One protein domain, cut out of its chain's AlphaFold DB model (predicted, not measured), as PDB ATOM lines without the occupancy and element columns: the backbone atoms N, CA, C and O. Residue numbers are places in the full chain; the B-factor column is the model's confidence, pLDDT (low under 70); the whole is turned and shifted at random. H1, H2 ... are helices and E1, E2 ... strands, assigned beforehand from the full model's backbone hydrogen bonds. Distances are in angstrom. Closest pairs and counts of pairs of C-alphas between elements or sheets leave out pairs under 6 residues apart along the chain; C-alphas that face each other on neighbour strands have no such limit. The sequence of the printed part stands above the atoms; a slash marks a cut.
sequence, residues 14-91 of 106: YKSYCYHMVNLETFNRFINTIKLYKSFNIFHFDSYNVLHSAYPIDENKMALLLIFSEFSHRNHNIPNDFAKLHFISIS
ATOM      1  N   TYR A  14     -21.323   9.704   2.712       92.50
ATOM      2  CA  TYR A  14     -22.213   9.458   1.587       92.50
ATOM      3  C   TYR A  14     -23.502   8.810   2.084       92.50
ATOM      4  O   TYR A  14     -23.454   7.840   2.845       92.50
ATOM      5  N   LYS A  15     -24.648   9.333   1.645       93.44
ATOM      6  CA  LYS A  15     -25.961   8.703   1.841       93.44
ATOM      7  C   LYS A  15     -26.776   8.777   0.561       93.44
ATOM      8  O   LYS A  15     -26.616   9.693  -0.240       93.44
ATOM      9  N   SER A  16     -27.664   7.813   0.358       91.75
ATOM     10  CA  SER A  16     -28.542   7.781  -0.811       91.75
ATOM     11  C   SER A  16     -29.957   7.454  -0.411       91.75
ATOM     12  O   SER A  16     -30.178   6.540   0.380       91.75
ATOM     13  N   TYR A  17     -30.890   8.195  -0.988       89.88
ATOM     14  CA  TYR A  17     -32.311   8.054  -0.726       89.88
ATOM     15  C   TYR A  17     -33.070   7.992  -2.045       89.88
ATOM     16  O   TYR A  17     -32.704   8.651  -3.020       89.88
ATOM     17  N   CYS A  18     -34.109   7.166  -2.063       87.81
ATOM     18  CA  CYS A  18     -35.032   7.044  -3.176       87.81
ATOM     19  C   CYS A  18     -36.345   7.705  -2.765       87.81
ATOM     20  O   CYS A  18     -36.931   7.322  -1.752       87.81
ATOM     21  N   TYR A  19     -36.777   8.697  -3.534       85.50
ATOM     22  CA  TYR A  19     -38.012   9.432  -3.311       85.50
ATOM     23  C   TYR A  19     -39.002   9.071  -4.405       85.50
ATOM     24  O   TYR A  19     -38.713   9.254  -5.590       85.50
ATOM     25  N   HIS A  20     -40.167   8.560  -4.016       84.06
ATOM     26  CA  HIS A  20     -41.247   8.321  -4.963       84.06
ATOM     27  C   HIS A  20     -41.789   9.653  -5.468       84.06
ATOM     28  O   HIS A  20     -42.128  10.534  -4.684       84.06
ATOM     29  N   MET A  21     -41.873   9.783  -6.785       80.81
ATOM     30  CA  MET A  21     -42.341  10.981  -7.463       80.81
ATOM     31  C   MET A  21     -43.524  10.620  -8.346       80.81
ATOM     32  O   MET A  21     -43.555   9.566  -8.979       80.81
ATOM     33  N   VAL A  22     -44.510  11.512  -8.411       74.75
ATOM     34  CA  VAL A  22     -45.688  11.301  -9.266       74.75
ATOM     35  C   VAL A  22     -45.286  11.291 -10.742       74.75
ATOM     36  O   VAL A  22     -45.756  10.447 -11.499       74.75
ATOM     37  N   ASN A  23     -44.430  12.232 -11.148       77.69
ATOM     38  CA  ASN A  23     -43.931  12.383 -12.511       77.69
ATOM     39  C   ASN A  23     -42.707  13.327 -12.545       77.69
ATOM     40  O   ASN A  23     -42.318  13.917 -11.529       77.69
ATOM     41  N   LEU A  24     -42.129  13.499 -13.737       80.31
ATOM     42  CA  LEU A  24     -41.000  14.402 -13.989       80.31
ATOM     43  C   LEU A  24     -41.325  15.877 -13.694       80.31
ATOM     44  O   LEU A  24     -40.447  16.636 -13.287       80.31
ATOM     45  N   GLU A  25     -42.577  16.303 -13.873       83.94
ATOM     46  CA  GLU A  25     -42.981  17.686 -13.606       83.94
ATOM     47  C   GLU A  25     -42.865  18.021 -12.113       83.94
ATOM     48  O   GLU A  25     -42.298  19.054 -11.758       83.94
ATOM     49  N   THR A  26     -43.323  17.125 -11.235       82.62
ATOM     50  CA  THR A  26     -43.177  17.258  -9.779       82.62
ATOM     51  C   THR A  26     -41.706  17.345  -9.378       82.62
ATOM     52  O   THR A  26     -41.336  18.201  -8.573       82.62
ATOM     53  N   PHE A  27     -40.845  16.533  -9.996       84.69
ATOM     54  CA  PHE A  27     -39.406  16.597  -9.758       84.69
ATOM     55  C   PHE A  27     -38.796  17.932 -10.216       84.69
ATOM     56  O   PHE A  27     -38.050  18.563  -9.468       84.69
ATOM     57  N   ASN A  28     -39.160  18.428 -11.401       85.25
ATOM     58  CA  ASN A  28     -38.692  19.728 -11.887       85.25
ATOM     59  C   ASN A  28     -39.172  20.886 -11.002       85.25
ATOM     60  O   ASN A  28     -38.409  21.819 -10.742       85.25
ATOM     61  N   ARG A  29     -40.413  20.827 -10.498       86.38
ATOM     62  CA  ARG A  29     -40.934  21.796  -9.521       86.38
ATOM     63  C   ARG A  29     -40.113  21.771  -8.237       86.38
ATOM     64  O   ARG A  29     -39.692  22.832  -7.796       86.38
ATOM     65  N   PHE A  30     -39.814  20.590  -7.696       85.44
ATOM     66  CA  PHE A  30     -38.934  20.443  -6.535       85.44
ATOM     67  C   PHE A  30     -37.561  21.096  -6.764       85.44
ATOM     68  O   PHE A  30     -37.146  21.956  -5.986       85.44
ATOM     69  N   ILE A  31     -36.889  20.758  -7.869       85.31
ATOM     70  CA  ILE A  31     -35.584  21.329  -8.228       85.31
ATOM     71  C   ILE A  31     -35.660  22.861  -8.323       85.31
ATOM     72  O   ILE A  31     -34.795  23.558  -7.795       85.31
ATOM     73  N   ASN A  32     -36.709  23.407  -8.943       82.94
ATOM     74  CA  ASN A  32     -36.898  24.852  -9.070       82.94
ATOM     75  C   ASN A  32     -37.200  25.541  -7.731       82.94
ATOM     76  O   ASN A  32     -36.668  26.620  -7.478       82.94
ATOM     77  N   THR A  33     -37.985  24.921  -6.849       83.81
ATOM     78  CA  THR A  33     -38.221  25.414  -5.485       83.81
ATOM     79  C   THR A  33     -36.901  25.557  -4.732       83.81
ATOM     80  O   THR A  33     -36.614  26.607  -4.160       83.81
ATOM     81  N   ILE A  34     -36.041  24.540  -4.814       81.62
ATOM     82  CA  ILE A  34     -34.715  24.555  -4.192       81.62
ATOM     83  C   ILE A  34     -33.819  25.674  -4.765       81.62
ATOM     84  O   ILE A  34     -33.121  26.336  -3.992       81.62
ATOM     85  N   LYS A  35     -33.889  25.962  -6.079       78.19
ATOM     86  CA  LYS A  35     -33.203  27.127  -6.690       78.19
ATOM     87  C   LYS A  35     -33.680  28.449  -6.083       78.19
ATOM     88  O   LYS A  35     -32.865  29.320  -5.782       78.19
ATOM     89  N   LEU A  36     -34.994  28.615  -5.918       73.06
ATOM     90  CA  LEU A  36     -35.599  29.874  -5.466       73.06
ATOM     91  C   LEU A  36     -35.237  30.220  -4.021       73.06
ATOM     92  O   LEU A  36     -35.019  31.392  -3.715       73.06
ATOM     93  N   TYR A  37     -35.080  29.220  -3.153       70.00
ATOM     94  CA  TYR A  37     -34.632  29.434  -1.774       70.00
ATOM     95  C   TYR A  37     -33.160  29.869  -1.657       70.00
ATOM     96  O   TYR A  37     -32.681  30.050  -0.538       70.00
ATOM     97  N   LYS A  38     -32.422  29.997  -2.779       66.62
ATOM     98  CA  LYS A  38     -30.975  30.311  -2.851       66.62
ATOM     99  C   LYS A  38     -30.109  29.463  -1.909       66.62
ATOM    100  O   LYS A  38     -28.974  29.812  -1.605       66.62
ATOM    101  N   SER A  39     -30.663  28.350  -1.439       70.50
ATOM    102  CA  SER A  39     -30.042  27.466  -0.459       70.50
ATOM    103  C   SER A  39     -29.098  26.489  -1.145       70.50
ATOM    104  O   SER A  39     -28.165  25.995  -0.521       70.50
ATOM    105  N   PHE A  40     -29.327  26.240  -2.439       83.00
ATOM    106  CA  PHE A  40     -28.504  25.393  -3.284       83.00
ATOM    107  C   PHE A  40     -28.332  26.035  -4.658       83.00
ATOM    108  O   PHE A  40     -29.292  26.479  -5.289       83.00
ATOM    109  N   ASN A  41     -27.097  26.020  -5.136       84.31
ATOM    110  CA  ASN A  41     -26.769  26.282  -6.523       84.31
ATOM    111  C   ASN A  41     -26.922  24.987  -7.320       84.31
ATOM    112  O   ASN A  41     -26.704  23.890  -6.803       84.31
ATOM    113  N   ILE A  42     -27.282  25.107  -8.595       83.69
ATOM    114  CA  ILE A  42     -27.522  23.952  -9.460       83.69
ATOM    115  C   ILE A  42     -26.688  24.095 -10.715       83.69
ATOM    116  O   ILE A  42     -26.726  25.139 -11.364       83.69
ATOM    117  N   PHE A  43     -25.985  23.030 -11.076       83.94
ATOM    118  CA  PHE A  43     -25.445  22.874 -12.416       83.94
ATOM    119  C   PHE A  43     -25.878  21.530 -12.997       83.94
ATOM    120  O   PHE A  43     -26.158  20.571 -12.273       83.94
ATOM    121  N   HIS A  44     -25.977  21.491 -14.318       77.81
ATOM    122  CA  HIS A  44     -26.334  20.294 -15.066       77.81
ATOM    123  C   HIS A  44     -25.044  19.615 -15.525       77.81
ATOM    124  O   HIS A  44     -24.172  20.277 -16.090       77.81
ATOM    125  N   PHE A  45     -24.908  18.320 -15.249       71.56
ATOM    126  CA  PHE A  45     -23.771  17.518 -15.689       71.56
ATOM    127  C   PHE A  45     -24.291  16.206 -16.271       71.56
ATOM    128  O   PHE A  45     -24.859  15.384 -15.549       71.56
ATOM    129  N   ASP A  46     -24.128  16.038 -17.582       75.31
ATOM    130  CA  ASP A  46     -24.738  14.959 -18.362       75.31
ATOM    131  C   ASP A  46     -26.247  14.823 -18.071       75.31
ATOM    132  O   ASP A  46     -27.009  15.776 -18.235       75.31
ATOM    133  N   SER A  47     -26.687  13.643 -17.625       71.38
ATOM    134  CA  SER A  47     -28.081  13.332 -17.281       71.38
ATOM    135  C   SER A  47     -28.450  13.644 -15.823       71.38
ATOM    136  O   SER A  47     -29.564  13.334 -15.402       71.38
ATOM    137  N   TYR A  48     -27.545  14.245 -15.043       76.69
ATOM    138  CA  TYR A  48     -27.750  14.528 -13.621       76.69
ATOM    139  C   TYR A  48     -27.947  16.026 -13.369       76.69
ATOM    140  O   TYR A  48     -27.211  16.869 -13.891       76.69
ATOM    141  N   ASN A  49     -28.888  16.368 -12.479       84.38
ATOM    142  CA  ASN A  49     -28.850  17.685 -11.840       84.38
ATOM    143  C   ASN A  49     -27.994  17.573 -10.583       84.38
ATOM    144  O   ASN A  49     -28.285  16.755  -9.702       84.38
ATOM    145  N   VAL A  50     -26.957  18.399 -10.494       87.25
ATOM    146  CA  VAL A  50     -26.088  18.465  -9.323       87.25
ATOM    147  C   VAL A  50     -26.451  19.708  -8.526       87.25
ATOM    148  O   VAL A  50     -26.216  20.841  -8.952       87.25
ATOM    149  N   LEU A  51     -27.046  19.483  -7.358       90.19
ATOM    150  CA  LEU A  51     -27.264  20.518  -6.356       90.19
ATOM    151  C   LEU A  51     -25.989  20.635  -5.532       90.19
ATOM    152  O   LEU A  51     -25.411  19.625  -5.129       90.19
ATOM    153  N   HIS A  52     -25.569  21.851  -5.230       90.06
ATOM    154  CA  HIS A  52     -24.479  22.063  -4.299       90.06
ATOM    155  C   HIS A  52     -24.711  23.282  -3.428       90.06
ATOM    156  O   HIS A  52     -25.331  24.263  -3.834       90.06
ATOM    157  N   SER A  53     -24.203  23.209  -2.208       89.00
ATOM    158  CA  SER A  53     -24.227  24.313  -1.263       89.00
ATOM    159  C   SER A  53     -23.010  24.237  -0.354       89.00
ATOM    160  O   SER A  53     -22.472  23.153  -0.121       89.00
ATOM    161  N   ALA A  54     -22.548  25.387   0.120       88.50
ATOM    162  CA  ALA A  54     -21.404  25.497   1.010       88.50
ATOM    163  C   ALA A  54     -21.860  26.119   2.330       88.50
ATOM    164  O   ALA A  54     -22.493  27.173   2.334       88.50
ATOM    165  N   TYR A  55     -21.531  25.462   3.438       84.88
ATOM    166  CA  TYR A  55     -21.922  25.879   4.781       84.88
ATOM    167  C   TYR A  55     -20.683  26.126   5.640       84.88
ATOM    168  O   TYR A  55     -19.765  25.305   5.598       84.88
ATOM    169  N   PRO A  56     -20.640  27.200   6.440       83.75
ATOM    170  CA  PRO A  56     -19.518  27.444   7.337       83.75
ATOM    171  C   PRO A  56     -19.459  26.366   8.424       83.75
ATOM    172  O   PRO A  56     -20.468  26.049   9.054       83.75
ATOM    173  N   ILE A  57     -18.276  25.783   8.618       78.44
ATOM    174  CA  ILE A  57     -17.964  24.877   9.737       78.44
ATOM    175  C   ILE A  57     -17.301  25.675  10.862       78.44
ATOM    176  O   ILE A  57     -17.615  25.477  12.031       78.44
ATOM    177  N   ASP A  58     -16.388  26.571  10.483       77.38
ATOM    178  CA  ASP A  58     -15.717  27.546  11.339       77.38
ATOM    179  C   ASP A  58     -15.424  28.822  10.524       77.38
ATOM    180  O   ASP A  58     -15.815  28.924   9.359       77.38
ATOM    181  N   GLU A  59     -14.755  29.804  11.129       78.81
ATOM    182  CA  GLU A  59     -14.468  31.109  10.510       78.81
ATOM    183  C   GLU A  59     -13.652  31.020   9.207       78.81
ATOM    184  O   GLU A  59     -13.736  31.917   8.373       78.81
ATOM    185  N   ASN A  60     -12.901  29.931   9.003       79.25
ATOM    186  CA  ASN A  60     -11.973  29.773   7.884       79.25
ATOM    187  C   ASN A  60     -12.299  28.570   6.982       79.25
ATOM    188  O   ASN A  60     -11.638  28.377   5.957       79.25
ATOM    189  N   LYS A  61     -13.282  27.737   7.343       79.50
ATOM    190  CA  LYS A  61     -13.592  26.485   6.641       79.50
ATOM    191  C   LYS A  61     -15.062  26.370   6.279       79.50
ATOM    192  O   LYS A  61     -15.954  26.475   7.117       79.50
ATOM    193  N   MET A  62     -15.290  26.015   5.019       85.25
ATOM    194  CA  MET A  62     -16.603  25.683   4.476       85.25
ATOM    195  C   MET A  62     -16.725  24.172   4.240       85.25
ATOM    196  O   MET A  62     -15.831  23.546   3.672       85.25
ATOM    197  N   ALA A  63     -17.858  23.590   4.623       87.69
ATOM    198  CA  ALA A  63     -18.288  22.261   4.210       87.69
ATOM    199  C   ALA A  63     -19.084  22.371   2.916       87.69
ATOM    200  O   ALA A  63     -20.137  23.006   2.877       87.69
ATOM    201  N   LEU A  64     -18.624  21.679   1.880       90.69
ATOM    202  CA  LEU A  64     -19.417  21.469   0.680       90.69
ATOM    203  C   LEU A  64     -20.413  20.326   0.908       90.69
ATOM    204  O   LEU A  64     -20.051  19.261   1.418       90.69
ATOM    205  N   LEU A  65     -21.655  20.542   0.499       91.44
ATOM    206  CA  LEU A  65     -22.670  19.517   0.316       91.44
ATOM    207  C   LEU A  65     -22.957  19.403  -1.176       91.44
ATOM    208  O   LEU A  65     -23.397  20.369  -1.796       91.44
ATOM    209  N   LEU A  66     -22.712  18.223  -1.734       92.44
ATOM    210  CA  LEU A  66     -23.054  17.858  -3.102       92.44
ATOM    211  C   LEU A  66     -24.233  16.892  -3.070       92.44
ATOM    212  O   LEU A  66     -24.239  15.944  -2.285       92.44
ATOM    213  N   ILE A  67     -25.219  17.118  -3.932       91.75
ATOM    214  CA  ILE A  67     -26.359  16.227  -4.103       91.75
ATOM    215  C   ILE A  67     -26.510  15.931  -5.586       91.75
ATOM    216  O   ILE A  67     -26.905  16.798  -6.366       91.75
ATOM    217  N   PHE A  68     -26.204  14.697  -5.972       90.38
ATOM    218  CA  PHE A  68     -26.486  14.222  -7.321       90.38
ATOM    219  C   PHE A  68     -27.917  13.718  -7.355       90.38
ATOM    220  O   PHE A  68     -28.301  12.880  -6.535       90.38
ATOM    221  N   SER A  69     -28.698  14.247  -8.287       88.69
ATOM    222  CA  SER A  69     -30.083  13.849  -8.480       88.69
ATOM    223  C   SER A  69     -30.262  13.172  -9.828       88.69
ATOM    224  O   SER A  69     -29.872  13.701 -10.870       88.69
ATOM    225  N   GLU A  70     -30.854  11.989  -9.774       85.50
ATOM    226  CA  GLU A  70     -31.184  11.160 -10.922       85.50
ATOM    227  C   GLU A  70     -32.691  10.945 -10.930       85.50
ATOM    228  O   GLU A  70     -33.252  10.464  -9.945       85.50
ATOM    229  N   PHE A  71     -33.349  11.303 -12.029       84.06
ATOM    230  CA  PHE A  71     -34.748  10.957 -12.237       84.06
ATOM    231  C   PHE A  71     -34.817   9.700 -13.094       84.06
ATOM    232  O   PHE A  71     -34.200   9.634 -14.154       84.06
ATOM    233  N   SER A  72     -35.552   8.696 -12.633       81.75
ATOM    234  CA  SER A  72     -35.730   7.438 -13.349       81.75
ATOM    235  C   SER A  72     -37.210   7.161 -13.552       81.75
ATOM    236  O   SER A  72     -38.014   7.224 -12.618       81.75
ATOM    237  N   HIS A  73     -37.551   6.845 -14.798       70.25
ATOM    238  CA  HIS A  73     -38.900   6.466 -15.185       70.25
ATOM    239  C   HIS A  73     -39.212   5.026 -14.777       70.25
ATOM    240  O   HIS A  73     -38.313   4.187 -14.664       70.25
ATOM    241  N   ARG A  74     -40.504   4.749 -14.580       66.94
ATOM    242  CA  ARG A  74     -41.067   3.406 -14.372       66.94
ATOM    243  C   ARG A  74     -40.324   2.305 -15.140       66.94
ATOM    244  O   ARG A  74     -40.338   2.271 -16.366       66.94
ATOM    245  N   ASN A  75     -39.833   1.322 -14.391       56.19
ATOM    246  CA  ASN A  75     -39.696  -0.055 -14.859       56.19
ATOM    247  C   ASN A  75     -40.792  -0.895 -14.191       56.19
ATOM    248  O   ASN A  75     -41.245  -0.544 -13.103       56.19
ATOM    249  N   HIS A  76     -41.195  -2.002 -14.825       55.12
ATOM    250  CA  HIS A  76     -42.368  -2.840 -14.503       55.12
ATOM    251  C   HIS A  76     -42.585  -3.249 -13.023       55.12
ATOM    252  O   HIS A  76     -43.657  -3.747 -12.696       55.12
ATOM    253  N   ASN A  77     -41.625  -3.008 -12.123       57.91
ATOM    254  CA  ASN A  77     -41.645  -3.411 -10.714       57.91
ATOM    255  C   ASN A  77     -41.877  -2.263  -9.707       57.91
ATOM    256  O   ASN A  77     -41.951  -2.536  -8.510       57.91
ATOM    257  N   ILE A  78     -41.973  -0.996 -10.136       59.00
ATOM    258  CA  ILE A  78     -42.217   0.148  -9.237       59.00
ATOM    259  C   ILE A  78     -43.426   0.945  -9.755       59.00
ATOM    260  O   ILE A  78     -43.422   1.367 -10.912       59.00
ATOM    261  N   PRO A  79     -44.467   1.169  -8.930       58.81
ATOM    262  CA  PRO A  79     -45.721   1.767  -9.396       58.81
ATOM    263  C   PRO A  79     -45.590   3.244  -9.807       58.81
ATOM    264  O   PRO A  79     -46.374   3.716 -10.631       58.81
ATOM    265  N   ASN A  80     -44.588   3.962  -9.292       68.62
ATOM    266  CA  ASN A  80     -44.367   5.392  -9.520       68.62
ATOM    267  C   ASN A  80     -42.953   5.661 -10.051       68.62
ATOM    268  O   ASN A  80     -42.038   4.872  -9.800       68.62
ATOM    269  N   ASP A  81     -42.776   6.791 -10.741       81.75
ATOM    270  CA  ASP A  81     -41.443   7.319 -11.037       81.75
ATOM    271  C   ASP A  81     -40.691   7.595  -9.722       81.75
ATOM    272  O   ASP A  81     -41.282   7.697  -8.638       81.75
ATOM    273  N   PHE A  82     -39.367   7.701  -9.785       85.25
ATOM    274  CA  PHE A  82     -38.582   7.996  -8.593       85.25
ATOM    275  C   PHE A  82     -37.402   8.911  -8.891       85.25
ATOM    276  O   PHE A  82     -36.799   8.874  -9.964       85.25
ATOM    277  N   ALA A  83     -37.064   9.723  -7.895       87.69
ATOM    278  CA  ALA A  83     -35.836  10.491  -7.872       87.69
ATOM    279  C   ALA A  83     -34.873   9.857  -6.870       87.69
ATOM    280  O   ALA A  83     -35.195   9.686  -5.691       87.69
ATOM    281  N   LYS A  84     -33.673   9.525  -7.329       90.06
ATOM    282  CA  LYS A  84     -32.595   9.054  -6.473       90.06
ATOM    283  C   LYS A  84     -31.671  10.218  -6.162       90.06
ATOM    284  O   LYS A  84     -31.130  10.851  -7.067       90.06
ATOM    285  N   LEU A  85     -31.513  10.507  -4.875       91.31
ATOM    286  CA  LEU A  85     -30.700  11.613  -4.384       91.31
ATOM    287  C   LEU A  85     -29.499  11.068  -3.616       91.31
ATOM    288  O   LEU A  85     -29.646  10.341  -2.629       91.31
ATOM    289  N   HIS A  86     -28.307  11.426  -4.080       92.75
ATOM    290  CA  HIS A  86     -27.027  11.008  -3.528       92.75
ATOM    291  C   HIS A  86     -26.347  12.188  -2.839       92.75
ATOM    292  O   HIS A  86     -25.848  13.085  -3.510       92.75
ATOM    293  N   PHE A  87     -26.308  12.174  -1.510       93.25
ATOM    294  CA  PHE A  87     -25.753  13.233  -0.675       93.25
ATOM    295  C   PHE A  87     -24.303  12.922  -0.323       93.25
ATOM    296  O   PHE A  87     -24.010  11.837   0.186       93.25
ATOM    297  N   ILE A  88     -23.412  13.878  -0.560       92.88
ATOM    298  CA  ILE A  88     -21.974  13.761  -0.336       92.88
ATOM    299  C   ILE A  88     -21.496  15.011   0.401       92.88
ATOM    300  O   ILE A  88     -21.709  16.133  -0.054       92.88
ATOM    301  N   SER A  89     -20.837  14.830   1.543       91.81
ATOM    302  CA  SER A  89     -20.210  15.926   2.286       91.81
ATOM    303  C   SER A  89     -19.156  15.401   3.251       91.81
ATOM    304  O   SER A  89     -19.220  14.263   3.704       91.81
ATOM    305  N   ILE A  90     -18.215  16.253   3.641       89.25
ATOM    306  CA  ILE A  90     -17.317  15.987   4.774       89.25
ATOM    307  C   ILE A  90     -18.036  16.052   6.132       89.25
ATOM    308  O   ILE A  90     -17.485  15.610   7.133       89.25
ATOM    309  N   SER A  91     -19.270  16.569   6.180       88.12
ATOM    310  CA  SER A  91     -20.071  16.684   7.400       88.12
ATOM    311  C   SER A  91     -21.320  15.801   7.344       88.12
ATOM    312  O   SER A  91     -22.241  16.030   6.560       88.12
TER     313      SER A  91
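AT A GLANCE: This is residues 14 to 91 of the 106 residues of an uncharacterized protein of Plasmodium yoelii yoelii (UniProt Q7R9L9). One twisted sheet of five antiparallel strands has a single helix, H1, over one face, while its other face is bare. The turn between E3 and E4 and the link from E4 to E5 lie toward opposite ends of the longest axis. The printed part has 78 residues, with five named strands and one named helix in the order E1, H1, E2, E3, E4, E5, and the sheet's order is E1, E5, E4, E3, E2. The class is mixed, helices and strands. The whole is only just loose, close to compact, with a radius of gyration of the C-alphas of 14.1 A, and its spans of 50 by 25 by 20 A make it only just elongated.

IN THESE COORDINATES: E1 covers residues 14 to 21, 22.1 A from first to last C-alpha, and begins at C-alpha 14 at (-22.213, 9.458, 1.587). H1 covers residues 24 to 36 and is 18.5 A long, from C-alpha 24 at (-41.000, 14.402, -13.989). E2 is residues 41 to 45, 13.0 A. E3 is residues 48 to 58, 30.6 A. E4, the longest strand with 12 residues, is residues 61 to 72, 35.4 A. E5 is residues 81 to 89, 26.5 A, and ends at C-alpha 89 at (-20.210, 15.926, 2.286).

HOW THE PARTS SIT: E1 and E2 are the edge strands of the sheet. E1 and E5 are antiparallel at 159 degrees, with N 17 and O 85 within hydrogen-bond range at 3.0 A. E5 and E4, a hairpin, are antiparallel at 162 degrees, with N 84 and O 70 at 2.8 A. E4 and E3, a hairpin, stand at 160 degrees, with N 63 and O 55 at 2.7 A. E3 and E2, also a hairpin, stand at 141 degrees, with N 43 and O 50 at 3.1 A. E2, E3, E4 and E5 form a meander, each strand the antiparallel neighbour of the one before. With H1 on one face of the sheet there are two layers. The height of H1 over the sheet is 7.3 A. It lies only just over E5, with 3 of its C-alphas, and runs along the strands, at 16 degrees to E5 on the local plane. The closest C-alphas of H1 and E5 are those of Phe 27 and Ala 83, 7.3 A apart. In H1 every O i to N i+4 pair is within hydrogen-bond range. E1 and E2 are apart.

THE WHOLE: The two C-alphas farthest apart are those of Glu 59 and His 76, at 50.6 A. The printed part has no cut and no long link; the link from E4 to E5, eight residues, is short and the others are tight. The mean pLDDT of the printed part is 81.9, and it is under 70 at residue 38 and residues 74 to 80.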